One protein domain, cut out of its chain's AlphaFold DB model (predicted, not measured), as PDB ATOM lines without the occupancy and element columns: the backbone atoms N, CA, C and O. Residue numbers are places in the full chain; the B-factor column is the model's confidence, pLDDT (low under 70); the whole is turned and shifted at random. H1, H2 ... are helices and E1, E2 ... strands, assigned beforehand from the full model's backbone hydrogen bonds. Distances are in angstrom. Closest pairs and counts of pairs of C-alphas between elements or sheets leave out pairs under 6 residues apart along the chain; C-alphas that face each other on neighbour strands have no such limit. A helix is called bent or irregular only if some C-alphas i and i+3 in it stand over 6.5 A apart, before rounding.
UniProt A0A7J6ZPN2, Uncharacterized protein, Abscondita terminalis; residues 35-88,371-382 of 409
ATOM      1  N   ASN A  35       6.443  15.517  40.050       85.50
ATOM      2  CA  ASN A  35       5.713  14.680  41.011       85.50
ATOM      3  C   ASN A  35       4.873  13.535  40.401       85.50
ATOM      4  O   ASN A  35       4.049  12.947  41.103       85.50
ATOM      5  N   CYS A  36       5.079  13.167  39.129       90.19
ATOM      6  CA  CYS A  36       4.460  11.967  38.566       90.19
ATOM      7  C   CYS A  36       5.205  10.693  38.996       90.19
ATOM      8  O   CYS A  36       6.204  10.300  38.388       90.19
ATOM      9  N   ASP A  37       4.685  10.004  40.019       89.31
ATOM     10  CA  ASP A  37       5.248   8.724  40.475       89.31
ATOM     11  C   ASP A  37       5.307   7.677  39.346       89.31
ATOM     12  O   ASP A  37       6.254   6.896  39.281       89.31
ATOM     13  N   ILE A  38       4.352   7.698  38.404       90.88
ATOM     14  CA  ILE A  38       4.333   6.775  37.258       90.88
ATOM     15  C   ILE A  38       5.530   7.016  36.332       90.88
ATOM     16  O   ILE A  38       6.185   6.062  35.922       90.88
ATOM     17  N   CYS A  39       5.861   8.276  36.035       89.31
ATOM     18  CA  CYS A  39       7.048   8.611  35.246       89.31
ATOM     19  C   CYS A  39       8.354   8.186  35.939       89.31
ATOM     20  O   CYS A  39       9.296   7.770  35.270       89.31
ATOM     21  N   ILE A  40       8.427   8.324  37.268       85.62
ATOM     22  CA  ILE A  40       9.680   8.179  38.033       85.62
ATOM     23  C   ILE A  40       9.925   6.732  38.492       85.62
ATOM     24  O   ILE A  40      11.074   6.292  38.554       85.62
ATOM     25  N   TYR A  41       8.860   6.011  38.850       86.12
ATOM     26  CA  TYR A  41       8.894   4.681  39.475       86.12
ATOM     27  C   TYR A  41       8.129   3.615  38.680       86.12
ATOM     28  O   TYR A  41       8.141   2.450  39.068       86.12
ATOM     29  N   GLY A  42       7.396   3.993  37.628       86.38
ATOM     30  CA  GLY A  42       6.433   3.121  36.949       86.38
ATOM     31  C   GLY A  42       5.107   2.939  37.700       86.38
ATOM     32  O   GLY A  42       4.138   2.500  37.085       86.38
ATOM     33  N   GLN A  43       5.040   3.308  38.987       86.12
ATOM     34  CA  GLN A  43       3.971   2.952  39.930       86.12
ATOM     35  C   GLN A  43       3.235   4.182  40.479       86.12
ATOM     36  O   GLN A  43       3.854   5.215  40.711       86.12
ATOM     37  N   ILE A  44       1.932   4.076  40.771       83.25
ATOM     38  CA  ILE A  44       1.194   5.133  41.496       83.25
ATOM     39  C   ILE A  44       1.323   4.929  43.012       83.25
ATOM     40  O   ILE A  44       0.742   3.988  43.551       83.25
ATOM     41  N   GLY A  45       2.044   5.822  43.701       78.19
ATOM     42  CA  GLY A  45       2.186   5.814  45.166       78.19
ATOM     43  C   GLY A  45       1.453   6.952  45.895       78.19
ATOM     44  O   GLY A  45       1.122   6.824  47.079       78.19
ATOM     45  N   SER A  46       1.195   8.075  45.216       69.44
ATOM     46  CA  SER A  46       0.672   9.281  45.858       69.44
ATOM     47  C   SER A  46      -0.750   9.136  46.413       69.44
ATOM     48  O   SER A  46      -1.706   8.777  45.729       69.44
ATOM     49  N   LYS A  47      -0.902   9.541  47.680       77.44
ATOM     50  CA  LYS A  47      -2.186   9.662  48.401       77.44
ATOM     51  C   LYS A  47      -2.960  10.944  48.048       77.44
ATOM     52  O   LYS A  47      -4.053  11.150  48.576       77.44
ATOM     53  N   ARG A  48      -2.366  11.844  47.257       80.81
ATOM     54  CA  ARG A  48      -2.940  13.126  46.818       80.81
ATOM     55  C   ARG A  48      -2.446  13.422  45.402       80.81
ATOM     56  O   ARG A  48      -1.336  13.916  45.224       80.81
ATOM     57  N   ILE A  49      -3.267  13.106  44.409       86.50
ATOM     58  CA  ILE A  49      -2.996  13.452  43.013       86.50
ATOM     59  C   ILE A  49      -3.531  14.870  42.778       86.50
ATOM     60  O   ILE A  49      -4.699  15.135  43.061       86.50
ATOM     61  N   SER A  50      -2.676  15.789  42.324       90.50
ATOM     62  CA  SER A  50      -3.083  17.141  41.919       90.50
ATOM     63  C   SER A  50      -3.810  17.105  40.574       90.50
ATOM     64  O   SER A  50      -3.604  16.191  39.781       90.50
ATOM     65  N   GLU A  51      -4.637  18.104  40.274       91.75
ATOM     66  CA  GLU A  51      -5.422  18.131  39.030       91.75
ATOM     67  C   GLU A  51      -4.539  18.131  37.767       91.75
ATOM     68  O   GLU A  51      -4.778  17.349  36.850       91.75
ATOM     69  N   LYS A  52      -3.418  18.867  37.786       91.00
ATOM     70  CA  LYS A  52      -2.383  18.810  36.734       91.00
ATOM     71  C   LYS A  52      -1.792  17.404  36.556       91.00
ATOM     72  O   LYS A  52      -1.499  16.989  35.438       91.00
ATOM     73  N   LEU A  53      -1.621  16.653  37.649       91.38
ATOM     74  CA  LEU A  53      -1.127  15.276  37.592       91.38
ATOM     75  C   LEU A  53      -2.213  14.302  37.100       91.38
ATOM     76  O   LEU A  53      -1.889  13.367  36.376       91.38
ATOM     77  N   ILE A  54      -3.490  14.533  37.428       91.56
ATOM     78  CA  ILE A  54      -4.631  13.798  36.850       91.56
ATOM     79  C   ILE A  54      -4.632  13.970  35.325       91.56
ATOM     80  O   ILE A  54      -4.665  12.978  34.600       91.56
ATOM     81  N   GLU A  55      -4.539  15.205  34.834       93.94
ATOM     82  CA  GLU A  55      -4.506  15.495  33.397       93.94
ATOM     83  C   GLU A  55      -3.307  14.834  32.701       93.94
ATOM     84  O   GLU A  55      -3.491  14.124  31.714       93.94
ATOM     85  N   HIS A  56      -2.103  14.952  33.270       93.62
ATOM     86  CA  HIS A  56      -0.907  14.283  32.752       93.62
ATOM     87  C   HIS A  56      -1.040  12.748  32.703       93.62
ATOM     88  O   HIS A  56      -0.661  12.123  31.713       93.62
ATOM     89  N   VAL A  57      -1.603  12.114  33.740       93.12
ATOM     90  CA  VAL A  57      -1.854  10.661  33.731       93.12
ATOM     91  C   VAL A  57      -2.862  10.292  32.641       93.12
ATOM     92  O   VAL A  57      -2.667   9.293  31.945       93.12
ATOM     93  N   LYS A  58      -3.895  11.118  32.440       94.38
ATOM     94  CA  LYS A  58      -4.907  10.917  31.399       94.38
ATOM     95  C   LYS A  58      -4.324  10.988  29.983       94.38
ATOM     96  O   LYS A  58      -4.752  10.211  29.137       94.38
ATOM     97  N   THR A  59      -3.371  11.884  29.724       94.88
ATOM     98  CA  THR A  59      -2.797  12.096  28.382       94.88
ATOM     99  C   THR A  59      -1.574  11.230  28.067       94.88
ATOM    100  O   THR A  59      -1.371  10.901  26.901       94.88
ATOM    101  N   HIS A  60      -0.764  10.845  29.063       93.00
ATOM    102  CA  HIS A  60       0.521  10.160  28.832       93.00
ATOM    103  C   HIS A  60       0.611   8.719  29.350       93.00
ATOM    104  O   HIS A  60       1.535   8.003  28.958       93.00
ATOM    105  N   HIS A  61      -0.294   8.289  30.236       92.12
ATOM    106  CA  HIS A  61      -0.177   6.996  30.921       92.12
ATOM    107  C   HIS A  61      -1.352   6.037  30.703       92.12
ATOM    108  O   HIS A  61      -1.183   4.841  30.927       92.12
ATOM    109  N   LEU A  62      -2.521   6.512  30.266       94.06
ATOM    110  CA  LEU A  62      -3.627   5.627  29.893       94.06
ATOM    111  C   LEU A  62      -3.384   4.993  28.502       94.06
ATOM    112  O   LEU A  62      -2.898   5.681  27.604       94.06
ATOM    113  N   PRO A  63      -3.749   3.712  28.290       95.12
ATOM    114  CA  PRO A  63      -4.369   2.800  29.251       95.12
ATOM    115  C   PRO A  63      -3.363   2.194  30.246       95.12
ATOM    116  O   PRO A  63      -2.266   1.776  29.881       95.12
ATOM    117  N   LEU A  64      -3.775   2.080  31.509       92.69
ATOM    118  CA  LEU A  64      -2.979   1.482  32.586       92.69
ATOM    119  C   LEU A  64      -3.413   0.039  32.863       92.69
ATOM    120  O   LEU A  64      -4.598  -0.271  32.783       92.69
ATOM    121  N   ARG A  65      -2.493  -0.844  33.275       90.94
ATOM    122  CA  ARG A  65      -2.828  -2.221  33.684       90.94
ATOM    123  C   ARG A  65      -2.506  -2.448  35.157       90.94
ATOM    124  O   ARG A  65      -1.399  -2.173  35.616       90.94
ATOM    125  N   CYS A  66      -3.448  -2.991  35.924       87.62
ATOM    126  CA  CYS A  66      -3.125  -3.438  37.276       87.62
ATOM    127  C   CYS A  66      -2.254  -4.698  37.225       87.62
ATOM    128  O   CYS A  66      -2.647  -5.684  36.605       87.62
ATOM    129  N   LEU A  67      -1.114  -4.709  37.924       84.75
ATOM    130  CA  LEU A  67      -0.258  -5.899  37.997       84.75
ATOM    131  C   LEU A  67      -0.939  -7.071  38.726       84.75
ATOM    132  O   LEU A  67      -0.747  -8.219  38.337       84.75
ATOM    133  N   TYR A  68      -1.765  -6.787  39.740       84.88
ATOM    134  CA  TYR A  68      -2.438  -7.813  40.543       84.88
ATOM    135  C   TYR A  68      -3.657  -8.409  39.825       84.88
ATOM    136  O   TYR A  68      -3.649  -9.580  39.458       84.88
ATOM    137  N   CYS A  69      -4.704  -7.612  39.581       87.75
ATOM    138  CA  CYS A  69      -5.948  -8.121  38.987       87.75
ATOM    139  C   CYS A  69      -5.949  -8.165  37.448       87.75
ATOM    140  O   CYS A  69      -6.940  -8.588  36.859       87.75
ATOM    141  N   LYS A  70      -4.872  -7.719  36.781       88.81
ATOM    142  CA  LYS A  70      -4.699  -7.680  35.309       88.81
ATOM    143  C   LYS A  70      -5.719  -6.835  34.526       88.81
ATOM    144  O   LYS A  70      -5.586  -6.760  33.301       88.81
ATOM    145  N   ILE A  71      -6.661  -6.178  35.213       90.19
ATOM    146  CA  ILE A  71      -7.650  -5.243  34.656       90.19
ATOM    147  C   ILE A  71      -6.935  -4.078  33.960       90.19
ATOM    148  O   ILE A  71      -5.933  -3.560  34.466       90.19
ATOM    149  N   LEU A  72      -7.468  -3.689  32.802       91.75
ATOM    150  CA  LEU A  72      -7.082  -2.497  32.057       91.75
ATOM    151  C   LEU A  72      -7.991  -1.331  32.458       91.75
ATOM    152  O   LEU A  72      -9.212  -1.468  32.456       91.75
ATOM    153  N   PHE A  73      -7.380  -0.199  32.781       93.56
ATOM    154  CA  PHE A  73      -8.026   1.069  33.085       93.56
ATOM    155  C   PHE A  73      -7.838   1.988  31.881       93.56
ATOM    156  O   PHE A  73      -6.704   2.335  31.535       93.56
ATOM    157  N   THR A  74      -8.934   2.343  31.218       94.94
ATOM    158  CA  THR A  74      -8.931   3.202  30.023       94.94
ATOM    159  C   THR A  74      -9.360   4.629  30.346       94.94
ATOM    160  O   THR A  74      -9.027   5.538  29.589       94.94
ATOM    161  N   ALA A  75     -10.037   4.842  31.477       95.31
ATOM    162  CA  ALA A  75     -10.437   6.143  31.991       95.31
ATOM    163  C   ALA A  75      -9.782   6.442  33.351       95.31
ATOM    164  O   ALA A  75      -9.338   5.550  34.081       95.31
ATOM    165  N   ILE A  76      -9.728   7.723  33.723       91.50
ATOM    166  CA  ILE A  76      -9.149   8.142  35.009       91.50
ATOM    167  C   ILE A  76     -10.113   7.900  36.180       91.50
ATOM    168  O   ILE A  76      -9.703   7.716  37.328       91.50
ATOM    169  N   GLU A  77     -11.403   7.830  35.870       91.31
ATOM    170  CA  GLU A  77     -12.485   7.414  36.751       91.31
ATOM    171  C   GLU A  77     -12.266   5.978  37.254       91.31
ATOM    172  O   GLU A  77     -12.467   5.718  38.441       91.31
ATOM    173  N   ASP A  78     -11.749   5.079  36.410       89.25
ATOM    174  CA  ASP A  78     -11.470   3.687  36.783       89.25
ATOM    175  C   ASP A  78     -10.382   3.599  37.870       89.25
ATOM    176  O   ASP A  78     -10.463   2.779  38.789       89.25
ATOM    177  N   LEU A  79      -9.394   4.505  37.836       84.19
ATOM    178  CA  LEU A  79      -8.349   4.599  38.864       84.19
ATOM    179  C   LEU A  79      -8.932   4.976  40.237       84.19
ATOM    180  O   LEU A  79      -8.377   4.596  41.267       84.19
ATOM    181  N   ARG A  80     -10.081   5.671  40.282       82.50
ATOM    182  CA  ARG A  80     -10.795   5.938  41.544       82.50
ATOM    183  C   ARG A  80     -11.427   4.669  42.111       82.50
ATOM    184  O   ARG A  80     -11.479   4.533  43.330       82.50
ATOM    185  N   ILE A  81     -11.869   3.741  41.259       77.06
ATOM    186  CA  ILE A  81     -12.464   2.445  41.640       77.06
ATOM    187  C   ILE A  81     -11.386   1.462  42.127       77.06
ATOM    188  O   ILE A  81     -11.681   0.533  42.873       77.06
ATOM    189  N   GLN A  82     -10.114   1.688  41.793       63.28
ATOM    190  CA  GLN A  82      -9.020   0.739  42.024       63.28
ATOM    191  C   GLN A  82      -8.696   0.425  43.504       63.28
ATOM    192  O   GLN A  82      -8.005  -0.553  43.781       63.28
ATOM    193  N   HIS A  83      -9.298   1.133  44.468       65.50
ATOM    194  CA  HIS A  83      -9.367   0.687  45.870       65.50
ATOM    195  C   HIS A  83     -10.106  -0.660  46.047       65.50
ATOM    196  O   HIS A  83      -9.921  -1.332  47.059       65.50
ATOM    197  N   MET A  84     -10.913  -1.070  45.061       64.62
ATOM    198  CA  MET A  84     -11.553  -2.386  44.954       64.62
ATOM    199  C   MET A  84     -10.669  -3.445  44.278       64.62
ATOM    200  O   MET A  84     -11.136  -4.556  44.028       64.62
ATOM    201  N   CYS A  85      -9.397  -3.145  43.985       74.75
ATOM    202  CA  CYS A  85      -8.420  -4.169  43.634       74.75
ATOM    203  C   CYS A  85      -8.147  -5.030  44.873       74.75
ATOM    204  O   CYS A  85      -7.195  -4.809  45.624       74.75
ATOM    205  N   ILE A  86      -9.024  -6.012  45.091       76.62
ATOM    206  CA  ILE A  86      -8.769  -7.132  45.983       76.62
ATOM    207  C   ILE A  86      -7.497  -7.769  45.446       76.62
ATOM    208  O   ILE A  86      -7.498  -8.345  44.353       76.62
ATOM    209  N   LYS A  87      -6.402  -7.642  46.200       72.56
ATOM    210  CA  LYS A  87      -5.271  -8.525  45.985       72.56
ATOM    211  C   LYS A  87      -5.830  -9.931  46.087       72.56
ATOM    212  O   LYS A  87      -6.381 -10.303  47.123       72.56
ATOM    213  N   SER A  88      -5.682 -10.710  45.028       63.22
ATOM    214  CA  SER A  88      -5.683 -12.159  45.151       63.22
ATOM    215  C   SER A  88      -4.385 -12.555  45.857       63.22
ATOM    216  O   SER A  88      -3.533 -13.206  45.257       63.22
ATOM    217  N   ILE A 371      -4.769   4.487  46.074       55.72
ATOM    218  CA  ILE A 371      -4.524   3.741  44.842       55.72
ATOM    219  C   ILE A 371      -3.484   2.672  45.212       55.72
ATOM    220  O   ILE A 371      -2.473   2.981  45.842       55.72
ATOM    221  N   ALA A 372      -3.790   1.403  44.949       55.53
ATOM    222  CA  ALA A 372      -2.858   0.288  45.111       55.53
ATOM    223  C   ALA A 372      -1.931   0.209  43.886       55.53
ATOM    224  O   ALA A 372      -2.219   0.837  42.873       55.53
ATOM    225  N   ASN A 373      -0.851  -0.576  43.924       58.19
ATOM    226  CA  ASN A 373       0.169  -0.560  42.862       58.19
ATOM    227  C   ASN A 373      -0.421  -0.855  41.458       58.19
ATOM    228  O   ASN A 373      -0.684  -2.004  41.092       58.19
ATOM    229  N   ILE A 374      -0.616   0.201  40.666       60.94
ATOM    230  CA  ILE A 374      -0.836   0.156  39.217       60.94
ATOM    231  C   ILE A 374       0.510   0.448  38.577       60.94
ATOM    232  O   ILE A 374       1.163   1.401  38.999       60.94
ATOM    233  N   SER A 375       0.900  -0.336  37.570       61.91
ATOM    234  CA  SER A 375       2.122  -0.082  36.810       61.91
ATOM    235  C   SER A 375       1.779   0.281  35.370       61.91
ATOM    236  O   SER A 375       0.973  -0.393  34.730       61.91
ATOM    237  N   CYS A 376       2.371   1.358  34.854       54.78
ATOM    238  CA  CYS A 376       2.184   1.777  33.456       54.78
ATOM    239  C   CYS A 376       3.054   0.982  32.479       54.78
ATOM    240  O   CYS A 376       2.753   0.894  31.291       54.78
ATOM    241  N   ARG A 377       4.158   0.435  32.982       52.34
ATOM    242  CA  ARG A 377       5.145  -0.350  32.242       52.34
ATOM    243  C   ARG A 377       5.548  -1.538  33.103       52.34
ATOM    244  O   ARG A 377       5.198  -1.590  34.286       52.34
ATOM    245  N   GLU A 378       6.304  -2.472  32.546       49.31
ATOM    246  CA  GLU A 378       7.107  -3.335  33.407       49.31
ATOM    247  C   GLU A 378       8.019  -2.453  34.266       49.31
ATOM    248  O   GLU A 378       8.485  -1.393  33.834       49.31
ATOM    249  N   ASN A 379       8.169  -2.840  35.528       47.56
ATOM    250  CA  ASN A 379       8.994  -2.118  36.482       47.56
ATOM    251  C   ASN A 379      10.400  -1.943  35.890       47.56
ATOM    252  O   ASN A 379      11.000  -2.930  35.483       47.56
ATOM    253  N   ILE A 380      10.991  -0.742  35.957       44.72
ATOM    254  CA  ILE A 380      12.424  -0.532  35.630       44.72
ATOM    255  C   ILE A 380      13.327  -1.042  36.786       44.72
ATOM    256  O   ILE A 380      14.386  -0.503  37.102       44.72
ATOM    257  N   HIS A 381      12.857  -2.096  37.454       41.81
ATOM    258  CA  HIS A 381      13.646  -3.021  38.239       41.81
ATOM    259  C   HIS A 381      14.036  -4.132  37.246       41.81
ATOM    260  O   HIS A 381      13.167  -4.869  36.803       41.81
ATOM    261  N   GLU A 382      15.281  -4.269  36.809       45.72
ATOM    262  CA  GLU A 382      16.515  -3.821  37.449       45.72
ATOM    263  C   GLU A 382      17.403  -3.083  36.443       45.72
ATOM    264  O   GLU A 382      17.926  -3.685  35.507       45.72
TER     265      GLU A 382
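AT A GLANCE: This is residues 35 to 88 and 371 to 382 of the 409 residues of an uncharacterized protein of Abscondita terminalis (UniProt A0A7J6ZPN2). Three short helices, their centres in a triangle, and one short strand are joined by much loop into a small body; E1 lies between two short stretches, residues 72 to 73 and 374 to 375, each paired antiparallel with it. The last residues, 381 and 382, stick out at the end of an unnamed tail. The printed part has 66 residues with H1, H2, E1 and H3 in that order; the class is mostly helix, with under half of the residues in named elements. It is compact, with a radius of gyration of the C-alphas of 11.1 A and spans of 32 by 30 by 20 A.

HOW THE PARTS SIT: H1, residues 37 to 41, and H2, residues 51 to 60, are near each other, with 6 pairs of C-alphas within 10 A. H3, residues 76 to 84, only just touches H2, with 3 pairs of C-alphas within 8 A; the closest are those of Lys 58 and Ile 76, 6.2 A apart. The lines of H2 and H3 are about perpendicular, at 80 degrees. E1, residues 64 to 66, pairs with no named strand and is near H3, with 5 pairs of C-alphas within 10 A. H1 is apart from E1 and H3. In H1 and H2 every O i to N i+4 pair is within hydrogen-bond range; in H3 2 of 5 are, beside 5 of 6 O i to N i+3 pairs.

IN THESE COORDINATES: H1 begins at C-alpha 37 (5.248, 8.724, 40.475) and is 5.5 A long. H2 is 14.2 A, E1 6.8 A. H3, 14.7 A, ends at C-alpha 84 (-11.553, -2.386, 44.954); it is only just irregular, with C-alphas 80 and 83 7.0 A apart.

THE WHOLE: The farthest C-alphas, Lys 52 and Ser 88, are 32.3 A apart. Residues 89 to 370 are cut out, with 15.9 A between C-alphas 88 and 371. No link is long. The pLDDT is under 70 at residues 46, 82 to 84, 88 and 371 to 382.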